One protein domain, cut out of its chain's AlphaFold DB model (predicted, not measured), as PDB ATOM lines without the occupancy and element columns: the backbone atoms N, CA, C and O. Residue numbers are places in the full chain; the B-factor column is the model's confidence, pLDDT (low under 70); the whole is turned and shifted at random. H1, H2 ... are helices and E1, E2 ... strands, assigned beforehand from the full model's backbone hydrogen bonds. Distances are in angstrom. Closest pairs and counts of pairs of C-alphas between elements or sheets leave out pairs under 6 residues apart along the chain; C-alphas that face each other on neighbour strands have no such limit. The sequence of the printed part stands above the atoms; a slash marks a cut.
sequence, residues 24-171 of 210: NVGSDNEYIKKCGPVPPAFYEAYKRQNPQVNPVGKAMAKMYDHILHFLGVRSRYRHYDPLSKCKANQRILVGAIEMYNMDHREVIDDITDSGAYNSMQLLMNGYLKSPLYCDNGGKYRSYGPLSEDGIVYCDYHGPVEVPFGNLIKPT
ATOM      1  N   ASN A  24     197.490 166.005 197.188       56.25
ATOM      2  CA  ASN A  24     197.467 166.892 198.348       56.25
ATOM      3  C   ASN A  24     197.288 168.327 197.856       56.25
ATOM      4  O   ASN A  24     197.919 168.743 196.882       56.25
ATOM      5  N   VAL A  25     196.408 169.075 198.520       58.75
ATOM      6  CA  VAL A  25     196.357 170.529 198.356       58.75
ATOM      7  C   VAL A  25     197.663 171.072 198.940       58.75
ATOM      8  O   VAL A  25     197.992 170.764 200.085       58.75
ATOM      9  N   GLY A  26     198.454 171.788 198.140       57.44
ATOM     10  CA  GLY A  26     199.752 172.301 198.578       57.44
ATOM     11  C   GLY A  26     199.558 173.399 199.616       57.44
ATOM     12  O   GLY A  26     199.290 174.533 199.239       57.44
ATOM     13  N   SER A  27     199.681 173.086 200.912       56.97
ATOM     14  CA  SER A  27     199.464 174.059 202.000       56.97
ATOM     15  C   SER A  27     200.456 175.230 201.991       56.97
ATOM     16  O   SER A  27     200.280 176.194 202.727       56.97
ATOM     17  N   ASP A  28     201.519 175.137 201.193       55.94
ATOM     18  CA  ASP A  28     202.546 176.155 200.993       55.94
ATOM     19  C   ASP A  28     202.218 177.152 199.869       55.94
ATOM     20  O   ASP A  28     202.985 178.087 199.648       55.94
ATOM     21  N   ASN A  29     201.085 176.989 199.179       73.25
ATOM     22  CA  ASN A  29     200.680 177.873 198.091       73.25
ATOM     23  C   ASN A  29     200.321 179.283 198.608       73.25
ATOM     24  O   ASN A  29     199.463 179.441 199.477       73.25
ATOM     25  N   GLU A  30     200.967 180.307 198.046       77.31
ATOM     26  CA  GLU A  30     200.758 181.726 198.368       77.31
ATOM     27  C   GLU A  30     199.290 182.155 198.234       77.31
ATOM     28  O   GLU A  30     198.760 182.849 199.100       77.31
ATOM     29  N   TYR A  31     198.590 181.630 197.231       77.12
ATOM     30  CA  TYR A  31     197.177 181.901 197.010       77.12
ATOM     31  C   TYR A  31     196.278 181.325 198.114       77.12
ATOM     32  O   TYR A  31     195.285 181.940 198.480       77.12
ATOM     33  N   ILE A  32     196.633 180.173 198.700       80.25
ATOM     34  CA  ILE A  32     195.906 179.601 199.854       80.25
ATOM     35  C   ILE A  32     196.151 180.437 201.108       80.25
ATOM     36  O   ILE A  32     195.240 180.631 201.908       80.25
ATOM     37  N   LYS A  33     197.368 180.964 201.286       83.25
ATOM     38  CA  LYS A  33     197.655 181.882 202.399       83.25
ATOM     39  C   LYS A  33     196.819 183.157 202.298       83.25
ATOM     40  O   LYS A  33     196.374 183.655 203.325       83.25
ATOM     41  N   LYS A  34     196.598 183.647 201.075       83.94
ATOM     42  CA  LYS A  34     195.785 184.834 200.786       83.94
ATOM     43  C   LYS A  34     194.279 184.569 200.926       83.94
ATOM     44  O   LYS A  34     193.596 185.309 201.619       83.94
ATOM     45  N   CYS A  35     193.769 183.514 200.290       82.12
ATOM     46  CA  CYS A  35     192.329 183.279 200.119       82.12
ATOM     47  C   CYS A  35     191.719 182.296 201.135       82.12
ATOM     48  O   CYS A  35     190.505 182.097 201.150       82.12
ATOM     49  N   GLY A  36     192.540 181.658 201.970       84.00
ATOM     50  CA  GLY A  36     192.106 180.609 202.887       84.00
ATOM     51  C   GLY A  36     192.094 179.211 202.251       84.00
ATOM     52  O   GLY A  36     192.601 179.009 201.150       84.00
ATOM     53  N   PRO A  37     191.574 178.195 202.958       83.69
ATOM     54  CA  PRO A  37     191.601 176.816 202.483       83.69
ATOM     55  C   PRO A  37     190.723 176.618 201.240       83.69
ATOM     56  O   PRO A  37     189.610 177.131 201.153       83.69
ATOM     57  N   VAL A  38     191.201 175.790 200.306       83.06
ATOM     58  CA  VAL A  38     190.448 175.423 199.100       83.06
ATOM     59  C   VAL A  38     189.138 174.718 199.493       83.06
ATOM     60  O   VAL A  38     189.189 173.719 200.220       83.06
ATOM     61  N   PRO A  39     187.972 175.162 198.986       85.62
ATOM     62  CA  PRO A  39     186.698 174.515 199.267       85.62
ATOM     63  C   PRO A  39     186.687 173.031 198.849       85.62
ATOM     64  O   PRO A  39     187.150 172.705 197.750       85.62
ATOM     65  N   PRO A  40     186.099 172.117 199.644       84.38
ATOM     66  CA  PRO A  40     186.034 170.694 199.289       84.38
ATOM     67  C   PRO A  40     185.384 170.445 197.921       84.38
ATOM     68  O   PRO A  40     185.911 169.678 197.117       84.38
ATOM     69  N   ALA A  41     184.300 171.164 197.615       85.19
ATOM     70  CA  ALA A  41     183.602 171.082 196.335       85.19
ATOM     71  C   ALA A  41     184.493 171.441 195.135       85.19
ATOM     72  O   ALA A  41     184.463 170.746 194.120       85.19
ATOM     73  N   PHE A  42     185.330 172.478 195.257       85.81
ATOM     74  CA  PHE A  42     186.308 172.845 194.228       85.81
ATOM     75  C   PHE A  42     187.253 171.673 193.947       85.81
ATOM     76  O   PHE A  42     187.465 171.267 192.802       85.81
ATOM     77  N   TYR A  43     187.806 171.107 195.020       78.50
ATOM     78  CA  TYR A  43     188.837 170.084 194.948       78.50
ATOM     79  C   TYR A  43     188.313 168.737 194.430       78.50
ATOM     80  O   TYR A  43     188.948 168.087 193.596       78.50
ATOM     81  N   GLU A  44     187.133 168.320 194.882       81.25
ATOM     82  CA  GLU A  44     186.489 167.098 194.406       81.25
ATOM     83  C   GLU A  44     186.101 167.190 192.932       81.25
ATOM     84  O   GLU A  44     186.319 166.243 192.175       81.25
ATOM     85  N   ALA A  45     185.564 168.331 192.503       82.50
ATOM     86  CA  ALA A  45     185.189 168.539 191.114       82.50
ATOM     87  C   ALA A  45     186.420 168.577 190.192       82.50
ATOM     88  O   ALA A  45     186.444 167.913 189.154       82.50
ATOM     89  N   TYR A  46     187.501 169.231 190.631       78.62
ATOM     90  CA  TYR A  46     188.785 169.204 189.930       78.62
ATOM     91  C   TYR A  46     189.308 167.775 189.707       78.62
ATOM     92  O   TYR A  46     189.754 167.441 188.602       78.62
ATOM     93  N   LYS A  47     189.224 166.912 190.732       73.12
ATOM     94  CA  LYS A  47     189.639 165.502 190.636       73.12
ATOM     95  C   LYS A  47     188.858 164.724 189.583       73.12
ATOM     96  O   LYS A  47     189.442 163.882 188.904       73.12
ATOM     97  N   ARG A  48     187.558 164.999 189.442       73.12
ATOM     98  CA  ARG A  48     186.716 164.359 188.419       73.12
ATOM     99  C   ARG A  48     187.176 164.734 187.008       73.12
ATOM    100  O   ARG A  48     187.203 163.871 186.138       73.12
ATOM    101  N   GLN A  49     187.570 165.991 186.788       69.56
ATOM    102  CA  GLN A  49     187.967 166.488 185.465       69.56
ATOM    103  C   GLN A  49     189.363 166.086 185.002       69.56
ATOM    104  O   GLN A  49     189.609 166.035 183.798       69.56
ATOM    105  N   ASN A  50     190.296 165.869 185.925       64.50
ATOM    106  CA  ASN A  50     191.703 165.709 185.583       64.50
ATOM    107  C   ASN A  50     192.159 164.270 185.804       64.50
ATOM    108  O   ASN A  50     192.992 164.055 186.663       64.50
ATOM    109  N   PRO A  51     191.722 163.257 185.038       52.16
ATOM    110  CA  PRO A  51     192.017 161.854 185.334       52.16
ATOM    111  C   PRO A  51     193.510 161.478 185.230       52.16
ATOM    112  O   PRO A  51     193.869 160.347 185.513       52.16
ATOM    113  N   GLN A  52     194.428 162.400 184.924       50.69
ATOM    114  CA  GLN A  52     195.858 162.220 185.245       50.69
ATOM    115  C   GLN A  52     196.080 162.082 186.772       50.69
ATOM    116  O   GLN A  52     197.029 161.447 187.217       50.69
ATOM    117  N   VAL A  53     195.159 162.641 187.565       49.94
ATOM    118  CA  VAL A  53     195.007 162.469 189.012       49.94
ATOM    119  C   VAL A  53     194.295 161.157 189.393       49.94
ATOM    120  O   VAL A  53     194.334 160.750 190.551       49.94
ATOM    121  N   ASN A  54     193.683 160.467 188.424       54.97
ATOM    122  CA  ASN A  54     193.046 159.155 188.556       54.97
ATOM    123  C   ASN A  54     193.421 158.261 187.350       54.97
ATOM    124  O   ASN A  54     192.600 158.040 186.447       54.97
ATOM    125  N   PRO A  55     194.674 157.771 187.300       56.03
ATOM    126  CA  PRO A  55     195.217 157.067 186.136       56.03
ATOM    127  C   PRO A  55     194.402 155.820 185.754       56.03
ATOM    128  O   PRO A  55     194.316 155.473 184.574       56.03
ATOM    129  N   VAL A  56     193.740 155.193 186.732       58.00
ATOM    130  CA  VAL A  56     192.854 154.037 186.539       58.00
ATOM    131  C   VAL A  56     191.609 154.422 185.733       58.00
ATOM    132  O   VAL A  56     191.269 153.744 184.763       58.00
ATOM    133  N   GLY A  57     190.960 155.542 186.068       54.91
ATOM    134  CA  GLY A  57     189.774 156.023 185.350       54.91
ATOM    135  C   GLY A  57     190.055 156.336 183.877       54.91
ATOM    136  O   GLY A  57     189.272 155.967 183.000       54.91
ATOM    137  N   LYS A  58     191.216 156.941 183.586       59.84
ATOM    138  CA  LYS A  58     191.645 157.237 182.208       59.84
ATOM    139  C   LYS A  58     191.885 155.966 181.390       59.84
ATOM    140  O   LYS A  58     191.475 155.897 180.231       59.84
ATOM    141  N   ALA A  59     192.553 154.977 181.984       66.81
ATOM    142  CA  ALA A  59     192.831 153.702 181.331       66.81
ATOM    143  C   ALA A  59     191.534 152.949 180.998       66.81
ATOM    144  O   ALA A  59     191.378 152.469 179.875       66.81
ATOM    145  N   MET A  60     190.575 152.929 181.931       60.28
ATOM    146  CA  MET A  60     189.271 152.292 181.729       60.28
ATOM    147  C   MET A  60     188.466 152.962 180.612       60.28
ATOM    148  O   MET A  60     187.991 152.273 179.715       60.28
ATOM    149  N   ALA A  61     188.365 154.296 180.605       65.25
ATOM    150  CA  ALA A  61     187.642 155.024 179.558       65.25
ATOM    151  C   ALA A  61     188.222 154.757 178.155       65.25
ATOM    152  O   ALA A  61     187.477 154.499 177.211       65.25
ATOM    153  N   LYS A  62     189.557 154.737 178.035       73.50
ATOM    154  CA  LYS A  62     190.249 154.435 176.773       73.50
ATOM    155  C   LYS A  62     190.033 152.988 176.316       73.50
ATOM    156  O   LYS A  62     189.926 152.734 175.122       73.50
ATOM    157  N   MET A  63     189.961 152.043 177.254       74.94
ATOM    158  CA  MET A  63     189.671 150.639 176.950       74.94
ATOM    159  C   MET A  63     188.244 150.463 176.413       74.94
ATOM    160  O   MET A  63     188.061 149.782 175.406       74.94
ATOM    161  N   TYR A  64     187.248 151.106 177.037       69.12
ATOM    162  CA  TYR A  64     185.856 151.053 176.576       69.12
ATOM    163  C   TYR A  64     185.677 151.650 175.180       69.12
ATOM    164  O   TYR A  64     185.025 151.033 174.342       69.12
ATOM    165  N   ASP A  65     186.298 152.798 174.908       73.75
ATOM    166  CA  ASP A  65     186.273 153.424 173.581       73.75
ATOM    167  C   ASP A  65     186.834 152.482 172.500       73.75
ATOM    168  O   ASP A  65     186.234 152.282 171.442       73.75
ATOM    169  N   HIS A  66     187.934 151.791 172.813       75.44
ATOM    170  CA  HIS A  66     188.557 150.846 171.893       75.44
ATOM    171  C   HIS A  66     187.690 149.600 171.639       75.44
ATOM    172  O   HIS A  66     187.595 149.143 170.501       75.44
ATOM    173  N   ILE A  67     187.011 149.083 172.671       77.38
ATOM    174  CA  ILE A  67     186.057 147.969 172.542       77.38
ATOM    175  C   ILE A  67     184.866 148.381 171.669       77.38
ATOM    176  O   ILE A  67     184.484 147.640 170.765       77.38
ATOM    177  N   LEU A  68     184.294 149.566 171.893       77.12
ATOM    178  CA  LEU A  68     183.160 150.066 171.108       77.12
ATOM    179  C   LEU A  68     183.530 150.278 169.635       77.12
ATOM    180  O   LEU A  68     182.758 149.913 168.746       77.12
ATOM    181  N   HIS A  69     184.731 150.802 169.376       75.06
ATOM    182  CA  HIS A  69     185.248 150.950 168.020       75.06
ATOM    183  C   HIS A  69     185.496 149.591 167.346       75.06
ATOM    184  O   HIS A  69     185.142 149.411 166.180       75.06
ATOM    185  N   PHE A  70     186.048 148.613 168.076       79.62
ATOM    186  CA  PHE A  70     186.238 147.243 167.583       79.62
ATOM    187  C   PHE A  70     184.907 146.564 167.222       79.62
ATOM    188  O   PHE A  70     184.822 145.870 166.213       79.62
ATOM    189  N   LEU A  71     183.847 146.828 167.990       83.69
ATOM    190  CA  LEU A  71     182.488 146.350 167.707       83.69
ATOM    191  C   LEU A  71     181.795 147.101 166.553       83.69
ATOM    192  O   LEU A  71     180.617 146.870 166.291       83.69
ATOM    193  N   GLY A  72     182.490 148.008 165.858       75.00
ATOM    194  CA  GLY A  72     181.947 148.741 164.712       75.00
ATOM    195  C   GLY A  72     180.870 149.766 165.078       75.00
ATOM    196  O   GLY A  72     180.205 150.303 164.189       75.00
ATOM    197  N   VAL A  73     180.702 150.081 166.368       77.75
ATOM    198  CA  VAL A  73     179.747 151.085 166.845       77.75
ATOM    199  C   VAL A  73     180.337 152.472 166.585       77.75
ATOM    200  O   VAL A  73     180.946 153.100 167.447       77.75
ATOM    201  N   ARG A  74     180.179 152.976 165.356       57.00
ATOM    202  CA  ARG A  74     180.504 154.370 165.023       57.00
ATOM    203  C   ARG A  74     179.454 155.295 165.629       57.00
ATOM    204  O   ARG A  74     178.414 155.555 165.023       57.00
ATOM    205  N   SER A  75     179.748 155.832 166.809       54.53
ATOM    206  CA  SER A  75     178.978 156.934 167.379       54.53
ATOM    207  C   SER A  75     179.161 158.186 166.509       54.53
ATOM    208  O   SER A  75     180.150 158.903 166.620       54.53
ATOM    209  N   ARG A  76     178.202 158.460 165.615       49.84
ATOM    210  CA  ARG A  76     178.043 159.767 164.942       49.84
ATOM    211  C   ARG A  76     177.289 160.764 165.830       49.84
ATOM    212  O   ARG A  76     176.561 161.622 165.334       49.84
ATOM    213  N   TYR A  77     177.420 160.641 167.147       46.00
ATOM    214  CA  TYR A  77     176.793 161.561 168.078       46.00
ATOM    215  C   TYR A  77     177.630 162.841 168.115       46.00
ATOM    216  O   TYR A  77     178.795 162.818 168.510       46.00
ATOM    217  N   ARG A  78     177.054 163.966 167.672       44.25
ATOM    218  CA  ARG A  78     177.611 165.294 167.951       44.25
ATOM    219  C   ARG A  78     177.625 165.401 169.470       44.25
ATOM    220  O   ARG A  78     176.567 165.557 170.070       44.25
ATOM    221  N   HIS A  79     178.785 165.174 170.078       48.75
ATOM    222  CA  HIS A  79     178.902 165.062 171.522       48.75
ATOM    223  C   HIS A  79     178.491 166.401 172.133       48.75
ATOM    224  O   HIS A  79     179.252 167.365 172.130       48.75
ATOM    225  N   TYR A  80     177.253 166.469 172.618       59.25
ATOM    226  CA  TYR A  80     176.910 167.417 173.655       59.25
ATOM    227  C   TYR A  80     177.791 167.037 174.834       59.25
ATOM    228  O   TYR A  80     177.634 165.950 175.392       59.25
ATOM    229  N   ASP A  81     178.780 167.870 175.125       71.81
ATOM    230  CA  ASP A  81     179.630 167.702 176.287       71.81
ATOM    231  C   ASP A  81     179.194 168.735 177.335       71.81
ATOM    232  O   ASP A  81     179.571 169.909 177.218       71.81
ATOM    233  N   PRO A  82     178.379 168.340 178.334       78.19
ATOM    234  CA  PRO A  82     177.945 169.226 179.412       78.19
ATOM    235  C   PRO A  82     179.113 169.934 180.110       78.19
ATOM    236  O   PRO A  82     178.982 171.075 180.556       78.19
ATOM    237  N   LEU A  83     180.288 169.293 180.139       84.44
ATOM    238  CA  LEU A  83     181.512 169.872 180.670       84.44
ATOM    239  C   LEU A  83     181.978 171.074 179.839       84.44
ATOM    240  O   LEU A  83     182.259 172.132 180.404       84.44
ATOM    241  N   SER A  84     182.041 170.941 178.511       84.38
ATOM    242  CA  SER A  84     182.424 172.037 177.610       84.38
ATOM    243  C   SER A  84     181.502 173.254 177.743       84.38
ATOM    244  O   SER A  84     181.986 174.382 177.866       84.38
ATOM    245  N   LYS A  85     180.183 173.034 177.822       89.62
ATOM    246  CA  LYS A  85     179.197 174.106 178.015       89.62
ATOM    247  C   LYS A  85     179.338 174.747 179.391       89.62
ATOM    248  O   LYS A  85     179.350 175.968 179.499       89.62
ATOM    249  N   CYS A  86     179.527 173.944 180.440       91.44
ATOM    250  CA  CYS A  86     179.777 174.458 181.782       91.44
ATOM    251  C   CYS A  86     181.040 175.334 181.831       91.44
ATOM    252  O   CYS A  86     181.026 176.389 182.461       91.44
ATOM    253  N   LYS A  87     182.116 174.937 181.140       90.31
ATOM    254  CA  LYS A  87     183.350 175.732 181.043       90.31
ATOM    255  C   LYS A  87     183.151 177.030 180.266       90.31
ATOM    256  O   LYS A  87     183.666 178.065 180.678       90.31
ATOM    257  N   ALA A  88     182.383 176.996 179.177       91.56
ATOM    258  CA  ALA A  88     182.015 178.203 178.443       91.56
ATOM    259  C   ALA A  88     181.207 179.170 179.326       91.56
ATOM    260  O   ALA A  88     181.551 180.344 179.407       91.56
ATOM    261  N   ASN A  89     180.210 178.665 180.059       93.25
ATOM    262  CA  ASN A  89     179.424 179.459 181.003       93.25
ATOM    263  C   ASN A  89     180.298 180.099 182.089       93.25
ATOM    264  O   ASN A  89     180.121 181.273 182.382       93.25
ATOM    265  N   GLN A  90     181.266 179.372 182.654       92.62
ATOM    266  CA  GLN A  90     182.201 179.946 183.630       92.62
ATOM    267  C   GLN A  90     182.998 181.120 183.042       92.62
ATOM    268  O   GLN A  90     183.115 182.145 183.700       92.62
ATOM    269  N   ARG A  91     183.491 181.020 181.798       93.31
ATOM    270  CA  ARG A  91     184.198 182.132 181.129       93.31
ATOM    271  C   ARG A  91     183.294 183.334 180.872       93.31
ATOM    272  O   ARG A  91     183.717 184.464 181.075       93.31
ATOM    273  N   ILE A  92     182.054 183.089 180.442       93.50
ATOM    274  CA  ILE A  92     181.054 184.149 180.258       93.50
ATOM    275  C   ILE A  92     180.783 184.841 181.598       93.50
ATOM    276  O   ILE A  92     180.718 186.062 181.646       93.50
ATOM    277  N   LEU A  93     180.652 184.068 182.679       92.25
ATOM    278  CA  LEU A  93     180.405 184.591 184.018       92.25
ATOM    279  C   LEU A  93     181.570 185.451 184.521       92.25
ATOM    280  O   LEU A  93     181.322 186.535 185.032       92.25
ATOM    281  N   VAL A  94     182.815 185.000 184.330       92.06
ATOM    282  CA  VAL A  94     184.019 185.786 184.653       92.06
ATOM    283  C   VAL A  94     184.014 187.109 183.892       92.06
ATOM    284  O   VAL A  94     184.052 188.157 184.524       92.06
ATOM    285  N   GLY A  95     183.853 187.081 182.566       92.19
ATOM    286  CA  GLY A  95     183.840 188.310 181.765       92.19
ATOM    287  C   GLY A  95     182.695 189.259 182.131       92.19
ATOM    288  O   GLY A  95     182.884 190.470 182.177       92.19
ATOM    289  N   ALA A  96     181.509 188.730 182.448       93.12
ATOM    290  CA  ALA A  96     180.383 189.545 182.898       93.12
ATOM    291  C   ALA A  96     180.675 190.242 184.238       93.12
ATOM    292  O   ALA A  96     180.315 191.405 184.406       93.12
ATOM    293  N   ILE A  97     181.336 189.551 185.172       92.00
ATOM    294  CA  ILE A  97     181.736 190.110 186.472       92.00
ATOM    295  C   ILE A  97     182.837 191.151 186.306       92.00
ATOM    296  O   ILE A  97     182.736 192.218 186.901       92.00
ATOM    297  N   GLU A  98     183.843 190.881 185.474       92.06
ATOM    298  CA  GLU A  98     184.899 191.846 185.152       92.06
ATOM    299  C   GLU A  98     184.302 193.143 184.594       92.06
ATOM    300  O   GLU A  98     184.589 194.225 185.099       92.06
ATOM    301  N   MET A  99     183.403 193.033 183.611       93.38
ATOM    302  CA  MET A  99     182.710 194.191 183.043       93.38
ATOM    303  C   MET A  99     181.863 194.928 184.089       93.38
ATOM    304  O   MET A  99     181.937 196.149 184.185       93.38
ATOM    305  N   TYR A 100     181.090 194.204 184.905       92.88
ATOM    306  CA  TYR A 100     180.286 194.812 185.966       92.88
ATOM    307  C   TYR A 100     181.156 195.576 186.974       92.88
ATOM    308  O   TYR A 100     180.849 196.725 187.295       92.88
ATOM    309  N   ASN A 101     182.261 194.973 187.425       92.50
ATOM    310  CA  ASN A 101     183.187 195.558 188.398       92.50
ATOM    311  C   ASN A 101     183.944 196.776 187.843       92.50
ATOM    312  O   ASN A 101     184.368 197.626 188.622       92.50
ATOM    313  N   MET A 102     184.105 196.887 186.521       92.12
ATOM    314  CA  MET A 102     184.660 198.088 185.885       92.12
ATOM    315  C   MET A 102     183.674 199.263 185.865       92.12
ATOM    316  O   MET A 102     184.092 200.416 185.974       92.12
ATOM    317  N   ASP A 103     182.378 198.977 185.729       94.06
ATOM    318  CA  ASP A 103     181.331 199.994 185.576       94.06
ATOM    319  C   ASP A 103     180.730 200.459 186.917       94.06
ATOM    320  O   ASP A 103     180.120 201.531 186.991       94.06
ATOM    321  N   HIS A 104     180.891 199.675 187.987       88.88
ATOM    322  CA  HIS A 104     180.230 199.892 189.276       88.88
ATOM    323  C   HIS A 104     181.222 200.115 190.421       88.88
ATOM    324  O   HIS A 104     182.304 199.542 190.465       88.88
ATOM    325  N   ARG A 105     180.822 200.934 191.406       87.50
ATOM    326  CA  ARG A 105     181.588 201.105 192.657       87.50
ATOM    327  C   ARG A 105     181.397 199.940 193.625       87.50
ATOM    328  O   ARG A 105     182.312 199.609 194.371       87.50
ATOM    329  N   GLU A 106     180.196 199.372 193.650       87.00
ATOM    330  CA  GLU A 106     179.886 198.178 194.432       87.00
ATOM    331  C   GLU A 106     180.302 196.961 193.615       87.00
ATOM    332  O   GLU A 106     179.625 196.602 192.654       87.00
ATOM    333  N   VAL A 107     181.440 196.369 193.972       87.25
ATOM    334  CA  VAL A 107     182.017 195.236 193.246       87.25
ATOM    335  C   VAL A 107     181.379 193.913 193.668       87.25
ATOM    336  O   VAL A 107     181.075 193.685 194.839       87.25
ATOM    337  N   ILE A 108     181.215 193.011 192.705       88.56
ATOM    338  CA  ILE A 108     180.959 191.594 192.953       88.56
ATOM    339  C   ILE A 108     182.308 190.951 193.264       88.56
ATOM    340  O   ILE A 108     183.120 190.734 192.363       88.56
ATOM    341  N   ASP A 109     182.536 190.657 194.541       88.62
ATOM    342  CA  ASP A 109     183.790 190.063 195.012       88.62
ATOM    343  C   ASP A 109     183.671 188.562 195.323       88.62
ATOM    344  O   ASP A 109     184.671 187.849 195.377       88.62
ATOM    345  N   ASP A 110     182.451 188.033 195.449       87.75
ATOM    346  CA  ASP A 110     182.218 186.607 195.635       87.75
ATOM    347  C   ASP A 110     180.958 186.071 194.929       87.75
ATOM    348  O   ASP A 110     180.066 186.792 194.468       87.75
ATOM    349  N   ILE A 111     180.913 184.742 194.794       84.69
ATOM    350  CA  ILE A 111     179.732 183.984 194.385       84.69
ATOM    351  C   ILE A 111     179.583 182.840 195.379       84.69
ATOM    352  O   ILE A 111     180.219 181.789 195.265       84.69
ATOM    353  N   THR A 112     178.729 183.037 196.373       67.75
ATOM    354  CA  THR A 112     178.401 182.004 197.364       67.75
ATOM    355  C   THR A 112     177.357 181.018 196.840       67.75
ATOM    356  O   THR A 112     177.389 179.840 197.206       67.75
ATOM    357  N   ASP A 113     176.474 181.449 195.936       62.47
ATOM    358  CA  ASP A 113     175.555 180.592 195.178       62.47
ATOM    359  C   ASP A 113     175.117 181.308 193.890       62.47
ATOM    360  O   ASP A 113     174.739 182.477 193.931       62.47
ATOM    361  N   SER A 114     175.104 180.615 192.751       55.47
ATOM    362  CA  SER A 114     174.612 181.135 191.467       55.47
ATOM    363  C   SER A 114     173.080 181.108 191.335       55.47
ATOM    364  O   SER A 114     172.554 181.023 190.225       55.47
ATOM    365  N   GLY A 115     172.359 181.108 192.458       49.16
ATOM    366  CA  GLY A 115     170.899 181.131 192.513       49.16
ATOM    367  C   GLY A 115     170.284 182.462 192.054       49.16
ATOM    368  O   GLY A 115     170.967 183.469 191.889       49.16
ATOM    369  N   ALA A 116     168.960 182.461 191.874       36.88
ATOM    370  CA  ALA A 116     168.185 183.554 191.271       36.88
ATOM    371  C   ALA A 116     168.193 184.898 192.037       36.88
ATOM    372  O   ALA A 116     167.740 185.891 191.479       36.88
ATOM    373  N   TYR A 117     168.704 184.935 193.273       45.41
ATOM    374  CA  TYR A 117     168.689 186.106 194.168       45.41
ATOM    375  C   TYR A 117     170.085 186.677 194.490       45.41
ATOM    376  O   TYR A 117     170.219 187.472 195.413       45.41
ATOM    377  N   ASN A 118     171.122 186.273 193.749       64.38
ATOM    378  CA  ASN A 118     172.521 186.654 194.000       64.38
ATOM    379  C   ASN A 118     173.141 187.375 192.791       64.38
ATOM    380  O   ASN A 118     172.419 187.774 191.883       64.38
ATOM    381  N   SER A 119     174.474 187.502 192.749       68.06
ATOM    382  CA  SER A 119     175.299 188.145 191.707       68.06
ATOM    383  C   SER A 119     174.809 187.908 190.266       68.06
ATOM    384  O   SER A 119     174.883 188.804 189.436       68.06
ATOM    385  N   MET A 120     174.207 186.751 189.968       76.88
ATOM    386  CA  MET A 120     173.559 186.463 188.679       76.88
ATOM    387  C   MET A 120     172.454 187.472 188.300       76.88
ATOM    388  O   MET A 120     172.349 187.844 187.139       76.88
ATOM    389  N   GLN A 121     171.642 187.932 189.253       77.94
ATOM    390  CA  GLN A 121     170.572 188.909 189.029       77.94
ATOM    391  C   GLN A 121     171.121 190.306 188.714       77.94
ATOM    392  O   GLN A 121     170.589 190.976 187.832       77.94
ATOM    393  N   LEU A 122     172.211 190.712 189.374       81.06
ATOM    394  CA  LEU A 122     172.927 191.951 189.050       81.06
ATOM    395  C   LEU A 122     173.493 191.888 187.629       81.06
ATOM    396  O   LEU A 122     173.287 192.795 186.829       81.06
ATOM    397  N   LEU A 123     174.119 190.765 187.278       85.56
ATOM    398  CA  LEU A 123     174.688 190.561 185.948       85.56
ATOM    399  C   LEU A 123     173.618 190.473 184.852       85.56
ATOM    400  O   LEU A 123     173.852 190.901 183.726       85.56
ATOM    401  N   MET A 124     172.419 189.974 185.160       86.31
ATOM    402  CA  MET A 124     171.285 189.992 184.227       86.31
ATOM    403  C   MET A 124     170.849 191.412 183.828       86.31
ATOM    404  O   MET A 124     170.185 191.570 182.803       86.31
ATOM    405  N   ASN A 125     171.243 192.447 184.577       84.44
ATOM    406  CA  ASN A 125     170.981 193.845 184.246       84.44
ATOM    407  C   ASN A 125     172.002 194.406 183.234       84.44
ATOM    408  O   ASN A 125     172.669 195.404 183.492       84.44
ATOM    409  N   GLY A 126     172.145 193.743 182.083       84.81
ATOM    410  CA  GLY A 126     172.934 194.241 180.946       84.81
ATOM    411  C   GLY A 126     174.252 193.516 180.658       84.81
ATOM    412  O   GLY A 126     174.787 193.684 179.564       84.81
ATOM    413  N   TYR A 127     174.737 192.655 181.556       91.44
ATOM    414  CA  TYR A 127     175.992 191.904 181.371       91.44
ATOM    415  C   TYR A 127     175.761 190.462 180.900       91.44
ATOM    416  O   TYR A 127     176.587 189.885 180.191       91.44
ATOM    417  N   LEU A 128     174.608 189.879 181.235       90.44
ATOM    418  CA  LEU A 128     174.170 188.558 180.796       90.44
ATOM    419  C   LEU A 128     172.836 188.640 180.059       90.44
ATOM    420  O   LEU A 128     171.885 189.269 180.509       90.44
ATOM    421  N   LYS A 129     172.744 187.927 178.933       87.69
ATOM    422  CA  LYS A 129     171.494 187.798 178.162       87.69
ATOM    423  C   LYS A 129     170.480 186.861 178.819       87.69
ATOM    424  O   LYS A 129     169.285 186.971 178.569       87.69
ATOM    425  N   SER A 130     170.960 185.894 179.594       88.56
ATOM    426  CA  SER A 130     170.152 184.870 180.256       88.56
ATOM    427  C   SER A 130     170.921 184.290 181.442       88.56
ATOM    428  O   SER A 130     172.155 184.251 181.383       88.56
ATOM    429  N   PRO A 131     170.231 183.773 182.473       85.88
ATOM    430  CA  PRO A 131     170.896 183.150 183.607       85.88
ATOM    431  C   PRO A 131     171.700 181.927 183.157       85.88
ATOM    432  O   PRO A 131     171.255 181.138 182.319       85.88
ATOM    433  N   LEU A 132     172.890 181.769 183.730       88.50
ATOM    434  CA  LEU A 132     173.778 180.649 183.438       88.50
ATOM    435  C   LEU A 132     173.524 179.513 184.426       88.50
ATOM    436  O   LEU A 132     173.519 179.717 185.637       88.50
ATOM    437  N   TYR A 133     173.371 178.300 183.905       88.06
ATOM    438  CA  TYR A 133     173.170 177.090 184.697       88.06
ATOM    439  C   TYR A 133     174.087 175.967 184.215       88.06
ATOM    440  O   TYR A 133     174.439 175.876 183.036       88.06
ATOM    441  N   CYS A 134     174.481 175.102 185.146       89.00
ATOM    442  CA  CYS A 134     175.146 173.848 184.829       89.00
ATOM    443  C   CYS A 134     174.082 172.777 184.560       89.00
ATOM    444  O   CYS A 134     173.242 172.522 185.419       89.00
ATOM    445  N   ASP A 135     174.138 172.102 183.411       88.44
ATOM    446  CA  ASP A 135     173.125 171.088 183.064       88.44
ATOM    447  C   ASP A 135     173.155 169.859 183.980       88.44
ATOM    448  O   ASP A 135     172.179 169.123 184.072       88.44
ATOM    449  N   ASN A 136     174.270 169.638 184.677       87.94
ATOM    450  CA  ASN A 136     174.415 168.572 185.666       87.94
ATOM    451  C   ASN A 136     173.948 168.988 187.069       87.94
ATOM    452  O   ASN A 136     174.228 168.284 188.036       87.94
ATOM    453  N   GLY A 137     173.281 170.139 187.199       87.62
ATOM    454  CA  GLY A 137     172.768 170.647 188.474       87.62
ATOM    455  C   GLY A 137     173.832 171.256 189.390       87.62
ATOM    456  O   GLY A 137     173.555 171.516 190.556       87.62
ATOM    457  N   GLY A 138     175.047 171.482 188.881       88.88
ATOM    458  CA  GLY A 138     176.092 172.177 189.629       88.88
ATOM    459  C   GLY A 138     175.806 173.671 189.796       88.88
ATOM    460  O   GLY A 138     175.163 174.297 188.954       88.88
ATOM    461  N   LYS A 139     176.342 174.262 190.859       90.50
ATOM    462  CA  LYS A 139     176.286 175.701 191.128       90.50
ATOM    463  C   LYS A 139     177.628 176.344 190.817       90.50
ATOM    464  O   LYS A 139     178.678 175.735 191.046       90.50
ATOM    465  N   TYR A 140     177.594 177.563 190.285       90.75
ATOM    466  CA  TYR A 140     178.797 178.374 190.129       90.75
ATOM    467  C   TYR A 140     179.115 179.075 191.445       90.75
ATOM    468  O   TYR A 140     178.215 179.528 192.151       90.75
ATOM    469  N   ARG A 141     180.400 179.102 191.784       90.62
ATOM    470  CA  ARG A 141     180.945 179.625 193.034       90.62
ATOM    471  C   ARG A 141     182.268 180.330 192.765       90.62
ATOM    472  O   ARG A 141     182.887 180.079 191.730       90.62
ATOM    473  N   SER A 142     182.717 181.152 193.704       90.62
ATOM    474  CA  SER A 142     184.059 181.734 193.685       90.62
ATOM    475  C   SER A 142     184.955 181.138 194.767       90.62
ATOM    476  O   SER A 142     184.496 180.640 195.799       90.62
ATOM    477  N   TYR A 143     186.256 181.155 194.509       88.56
ATOM    478  CA  TYR A 143     187.299 180.920 195.494       88.56
ATOM    479  C   TYR A 143     188.286 182.082 195.415       88.56
ATOM    480  O   TYR A 143     188.873 182.299 194.359       88.56
ATOM    481  N   GLY A 144     188.434 182.818 196.516       88.00
ATOM    482  CA  GLY A 144     189.141 184.099 196.533       88.00
ATOM    483  C   GLY A 144     188.294 185.279 196.014       88.00
ATOM    484  O   GLY A 144     187.189 185.055 195.507       88.00
ATOM    485  N   PRO A 145     188.810 186.513 196.165       88.56
ATOM    486  CA  PRO A 145     188.135 187.756 195.778       88.56
ATOM    487  C   PRO A 145     188.107 187.950 194.254       88.56
ATOM    488  O   PRO A 145     189.151 187.993 193.602       88.56
ATOM    489  N   LEU A 146     186.914 188.058 193.667       89.88
ATOM    490  CA  LEU A 146     186.703 188.224 192.220       89.88
ATOM    491  C   LEU A 146     187.043 189.623 191.692       89.88
ATOM    492  O   LEU A 146     187.141 189.804 190.481       89.88
ATOM    493  N   SER A 147     187.228 190.606 192.573       87.12
ATOM    494  CA  SER A 147     187.773 191.916 192.202       87.12
ATOM    495  C   SER A 147     189.287 191.893 191.947       87.12
ATOM    496  O   SER A 147     189.828 192.846 191.388       87.12
ATOM    497  N   GLU A 148     189.965 190.807 192.327       87.38
ATOM    498  CA  GLU A 148     191.402 190.618 192.145       87.38
ATOM    499  C   GLU A 148     191.685 189.407 191.235       87.38
ATOM    500  O   GLU A 148     191.452 189.449 190.031       87.38
ATOM    501  N   ASP A 149     192.209 188.317 191.801       84.31
ATOM    502  CA  ASP A 149     192.629 187.092 191.121       84.31
ATOM    503  C   ASP A 149     191.772 185.877 191.523       84.31
ATOM    504  O   ASP A 149     192.228 184.730 191.488       84.31
ATOM    505  N   GLY A 150     190.528 186.121 191.939       87.50
ATOM    506  CA  GLY A 150     189.538 185.116 192.317       87.50
ATOM    507  C   GLY A 150     189.196 184.132 191.194       87.50
ATOM    508  O   GLY A 150     189.201 184.458 190.008       87.50
ATOM    509  N   ILE A 151     188.856 182.899 191.569       89.06
ATOM    510  CA  ILE A 151     188.560 181.818 190.620       89.06
ATOM    511  C   ILE A 151     187.073 181.486 190.649       89.06
ATOM    512  O   ILE A 151     186.552 181.021 191.666       89.06
ATOM    513  N   VAL A 152     186.404 181.607 189.503       91.19
ATOM    514  CA  VAL A 152     185.066 181.039 189.301       91.19
ATOM    515  C   VAL A 152     185.175 179.541 189.008       91.19
ATOM    516  O   VAL A 152     185.949 179.107 188.154       91.19
ATOM    517  N   TYR A 153     184.376 178.737 189.706       90.88
ATOM    518  CA  TYR A 153     184.300 177.292 189.509       90.88
ATOM    519  C   TYR A 153     182.866 176.775 189.604       90.88
ATOM    520  O   TYR A 153     181.993 177.397 190.199       90.88
ATOM    521  N   CYS A 154     182.614 175.602 189.029       91.62
ATOM    522  CA  CYS A 154     181.380 174.849 189.260       91.62
ATOM    523  C   CYS A 154     181.611 173.791 190.349       91.62
ATOM    524  O   CYS A 154     182.609 173.086 190.291       91.62
ATOM    525  N   ASP A 155     180.712 173.590 191.308       90.56
ATOM    526  CA  ASP A 155     180.875 172.512 192.310       90.56
ATOM    527  C   ASP A 155     180.712 171.082 191.737       90.56
ATOM    528  O   ASP A 155     181.167 170.093 192.323       90.56
ATOM    529  N   TYR A 156     180.124 170.956 190.546       89.44
ATOM    530  CA  TYR A 156     180.029 169.687 189.827       89.44
ATOM    531  C   TYR A 156     181.209 169.457 188.878       89.44
ATOM    532  O   TYR A 156     181.802 168.376 188.850       89.44
ATOM    533  N   HIS A 157     181.568 170.469 188.092       88.06
ATOM    534  CA  HIS A 157     182.627 170.323 187.103       88.06
ATOM    535  C   HIS A 157     183.978 170.782 187.654       88.06
ATOM    536  O   HIS A 157     184.966 170.125 187.401       88.06
ATOM    537  N   GLY A 158     184.065 171.818 188.465       88.19
ATOM    538  CA  GLY A 158     185.321 172.414 188.922       88.19
ATOM    539  C   GLY A 158     185.671 173.645 188.087       88.19
ATOM    540  O   GLY A 158     184.842 174.071 187.271       88.19
ATOM    541  N   PRO A 159     186.859 174.233 188.299       87.31
ATOM    542  CA  PRO A 159     187.282 175.438 187.591       87.31
ATOM    543  C   PRO A 159     187.600 175.145 186.118       87.31
ATOM    544  O   PRO A 159     187.933 174.013 185.751       87.31
ATOM    545  N   VAL A 160     187.516 176.171 185.269       83.94
ATOM    546  CA  VAL A 160     187.955 176.085 183.862       83.94
ATOM    547  C   VAL A 160     189.464 175.920 183.781       83.94
ATOM    548  O   VAL A 160     189.956 175.041 183.073       83.94
ATOM    549  N   GLU A 161     190.171 176.755 184.536       71.50
ATOM    550  CA  GLU A 161     191.620 176.816 184.620       71.50
ATOM    551  C   GLU A 161     191.993 176.851 186.101       71.50
ATOM    552  O   GLU A 161     191.358 177.531 186.902       71.50
ATOM    553  N   VAL A 162     192.994 176.062 186.484       65.88
ATOM    554  CA  VAL A 162     193.652 176.204 187.785       65.88
ATOM    555  C   VAL A 162     194.858 177.110 187.550       65.88
ATOM    556  O   VAL A 162     195.865 176.616 187.043       65.88
ATOM    557  N   PRO A 163     194.784 178.412 187.879       54.22
ATOM    558  CA  PRO A 163     195.860 179.364 187.582       54.22
ATOM    559  C   PRO A 163     197.176 179.040 188.298       54.22
ATOM    560  O   PRO A 163     198.234 179.543 187.940       54.22
ATOM    561  N   PHE A 164     197.153 178.126 189.265       55.38
ATOM    562  CA  PHE A 164     198.333 177.721 189.999       55.38
ATOM    563  C   PHE A 164     198.544 176.223 189.811       55.38
ATOM    564  O   PHE A 164     197.941 175.406 190.514       55.38
ATOM    565  N   GLY A 165     199.472 175.850 188.924       50.75
ATOM    566  CA  GLY A 165     199.962 174.468 188.785       50.75
ATOM    567  C   GLY A 165     200.471 173.845 190.099       50.75
ATOM    568  O   GLY A 165     200.702 172.642 190.165       50.75
ATOM    569  N   ASN A 166     200.576 174.651 191.163       55.62
ATOM    570  CA  ASN A 166     201.006 174.286 192.508       55.62
ATOM    571  C   ASN A 166     199.867 174.151 193.541       55.62
ATOM    572  O   ASN A 166     200.150 173.787 194.681       55.62
ATOM    573  N   LEU A 167     198.602 174.474 193.218       62.59
ATOM    574  CA  LEU A 167     197.488 174.330 194.181       62.59
ATOM    575  C   LEU A 167     197.240 172.863 194.530       62.59
ATOM    576  O   LEU A 167     196.950 172.523 195.676       62.59
ATOM    577  N   ILE A 168     197.362 171.990 193.534       61.38
ATOM    578  CA  ILE A 168     197.106 170.563 193.667       61.38
ATOM    579  C   ILE A 168     198.379 169.854 193.234       61.38
ATOM    580  O   ILE A 168     198.640 169.686 192.045       61.38
ATOM    581  N   LYS A 169     199.198 169.476 194.217       61.19
ATOM    582  CA  LYS A 169     200.428 168.735 193.953       61.19
ATOM    583  C   LYS A 169     200.069 167.255 193.791       61.19
ATOM    584  O   LYS A 169     199.387 166.702 194.668       61.19
ATOM    585  N   PRO A 170     200.526 166.590 192.711       56.69
ATOM    586  CA  PRO A 170     200.441 165.140 192.650       56.69
ATOM    587  C   PRO A 170     201.203 164.577 193.849       56.69
ATOM    588  O   PRO A 170     202.251 165.110 194.227       56.69
ATOM    589  N   THR A 171     200.698 163.515 194.481       58.09
ATOM    590  CA  THR A 171     201.519 162.836 195.492       58.09
ATOM    591  C   THR A 171     202.841 162.412 194.869       58.09
ATOM    592  O   THR A 171     202.827 161.889 193.749       58.09
TER     593      THR A 171
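What this domain is: This is residues 24 to 171 of the 210 residues of an uncharacterized protein of bacterium ADurb.Bin157 (UniProt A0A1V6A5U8). A two-stranded hairpin, E1 and E2, forms a small core between the long helix H4 on one side and the shorter helix H2 on the other, with long loops around it. From this body H3 and the link after it swing out as a wide arm, whose residues 66 to 72 and 74 to 80 stick out, while near the two ends of the printed part residues 24 to 25 pair with residues 168 to 169 of E3. The printed part has 148 residues with five named helices and three named strands, in the order H1 H2 H3 H4 H5 E1 E2 E3; the sheet E1 - E2 is antiparallel. The class is mostly helix, though under half of the residues are in named elements. The whole is only just loose, close to compact, with a radius of gyration of the C-alphas of 17.9 A, and only just flat, spanning 60 by 40 by 20 A.

How they stand to each other: Start at residues 24 to 25, which pair antiparallel with residues 168 to 169 of E3, residues 168 to 170; E3 pairs with no named strand. Next look at H1, residues 30 to 35, which touches no helix; its closest C-alpha to E1, residues 140 to 143, is Cys 35, 7.2 A from that of Tyr 143. In H2, residues 40 to 49, the C-alpha of Phe 42 is 6.8 A from that of Tyr 153 in E2, residues 151 to 154, their closest pair. H3, residues 55 to 70, touches no helix and is apart from E1 and E2. In H4, residues 82 to 103, find Gln 90: its C-alpha is 6.4 A from that of Val 152, the closest pair of H4 and E2. H4 only just touches H5, residues 119 to 123, with 3 pairs of C-alphas within 8 A, by residues 96 to 100 alone; the closest are Ala 96 and Leu 123, 6.5 A apart. The hairpin E1 and E2 is antiparallel at 144 degrees, with N 141 and O 153 2.8 A apart and N 143 and O 151 2.9 A apart, both within hydrogen-bond range. In H1, H2, H3, H4 and H5 every O i to N i+4 pair is within hydrogen-bond range.

Where its parts are: Find C-alpha 30 at (200.758, 181.726, 198.368), where H1 begins. H2 is 14.6 A long from first to last C-alpha and H3 22.8 A. H4 runs 31.6 A from C-alpha 82 at (177.945, 169.226, 179.412) to C-alpha 103 at (181.331, 199.994, 185.576). H5 measures 6.3 A, E1 10.4 A and E2 10.1 A; E3 ends at C-alpha 170, (200.441, 165.140, 192.650).

The domain as a whole: The two C-alphas farthest apart, Leu 71 and Arg 105, are 60.2 A apart, while those of Asn 24 and Thr 171 are 6.4 A apart. The printed part has no cut. The links H3 to H4, H4 to H5, H5 to E1 and E2 to E3 are long. The mean pLDDT of the printed part is 77.1; look for values under 70 at residues 24 to 28, 49 to 61, 64, 74 to 80, 112 to 119 and 162 to 171.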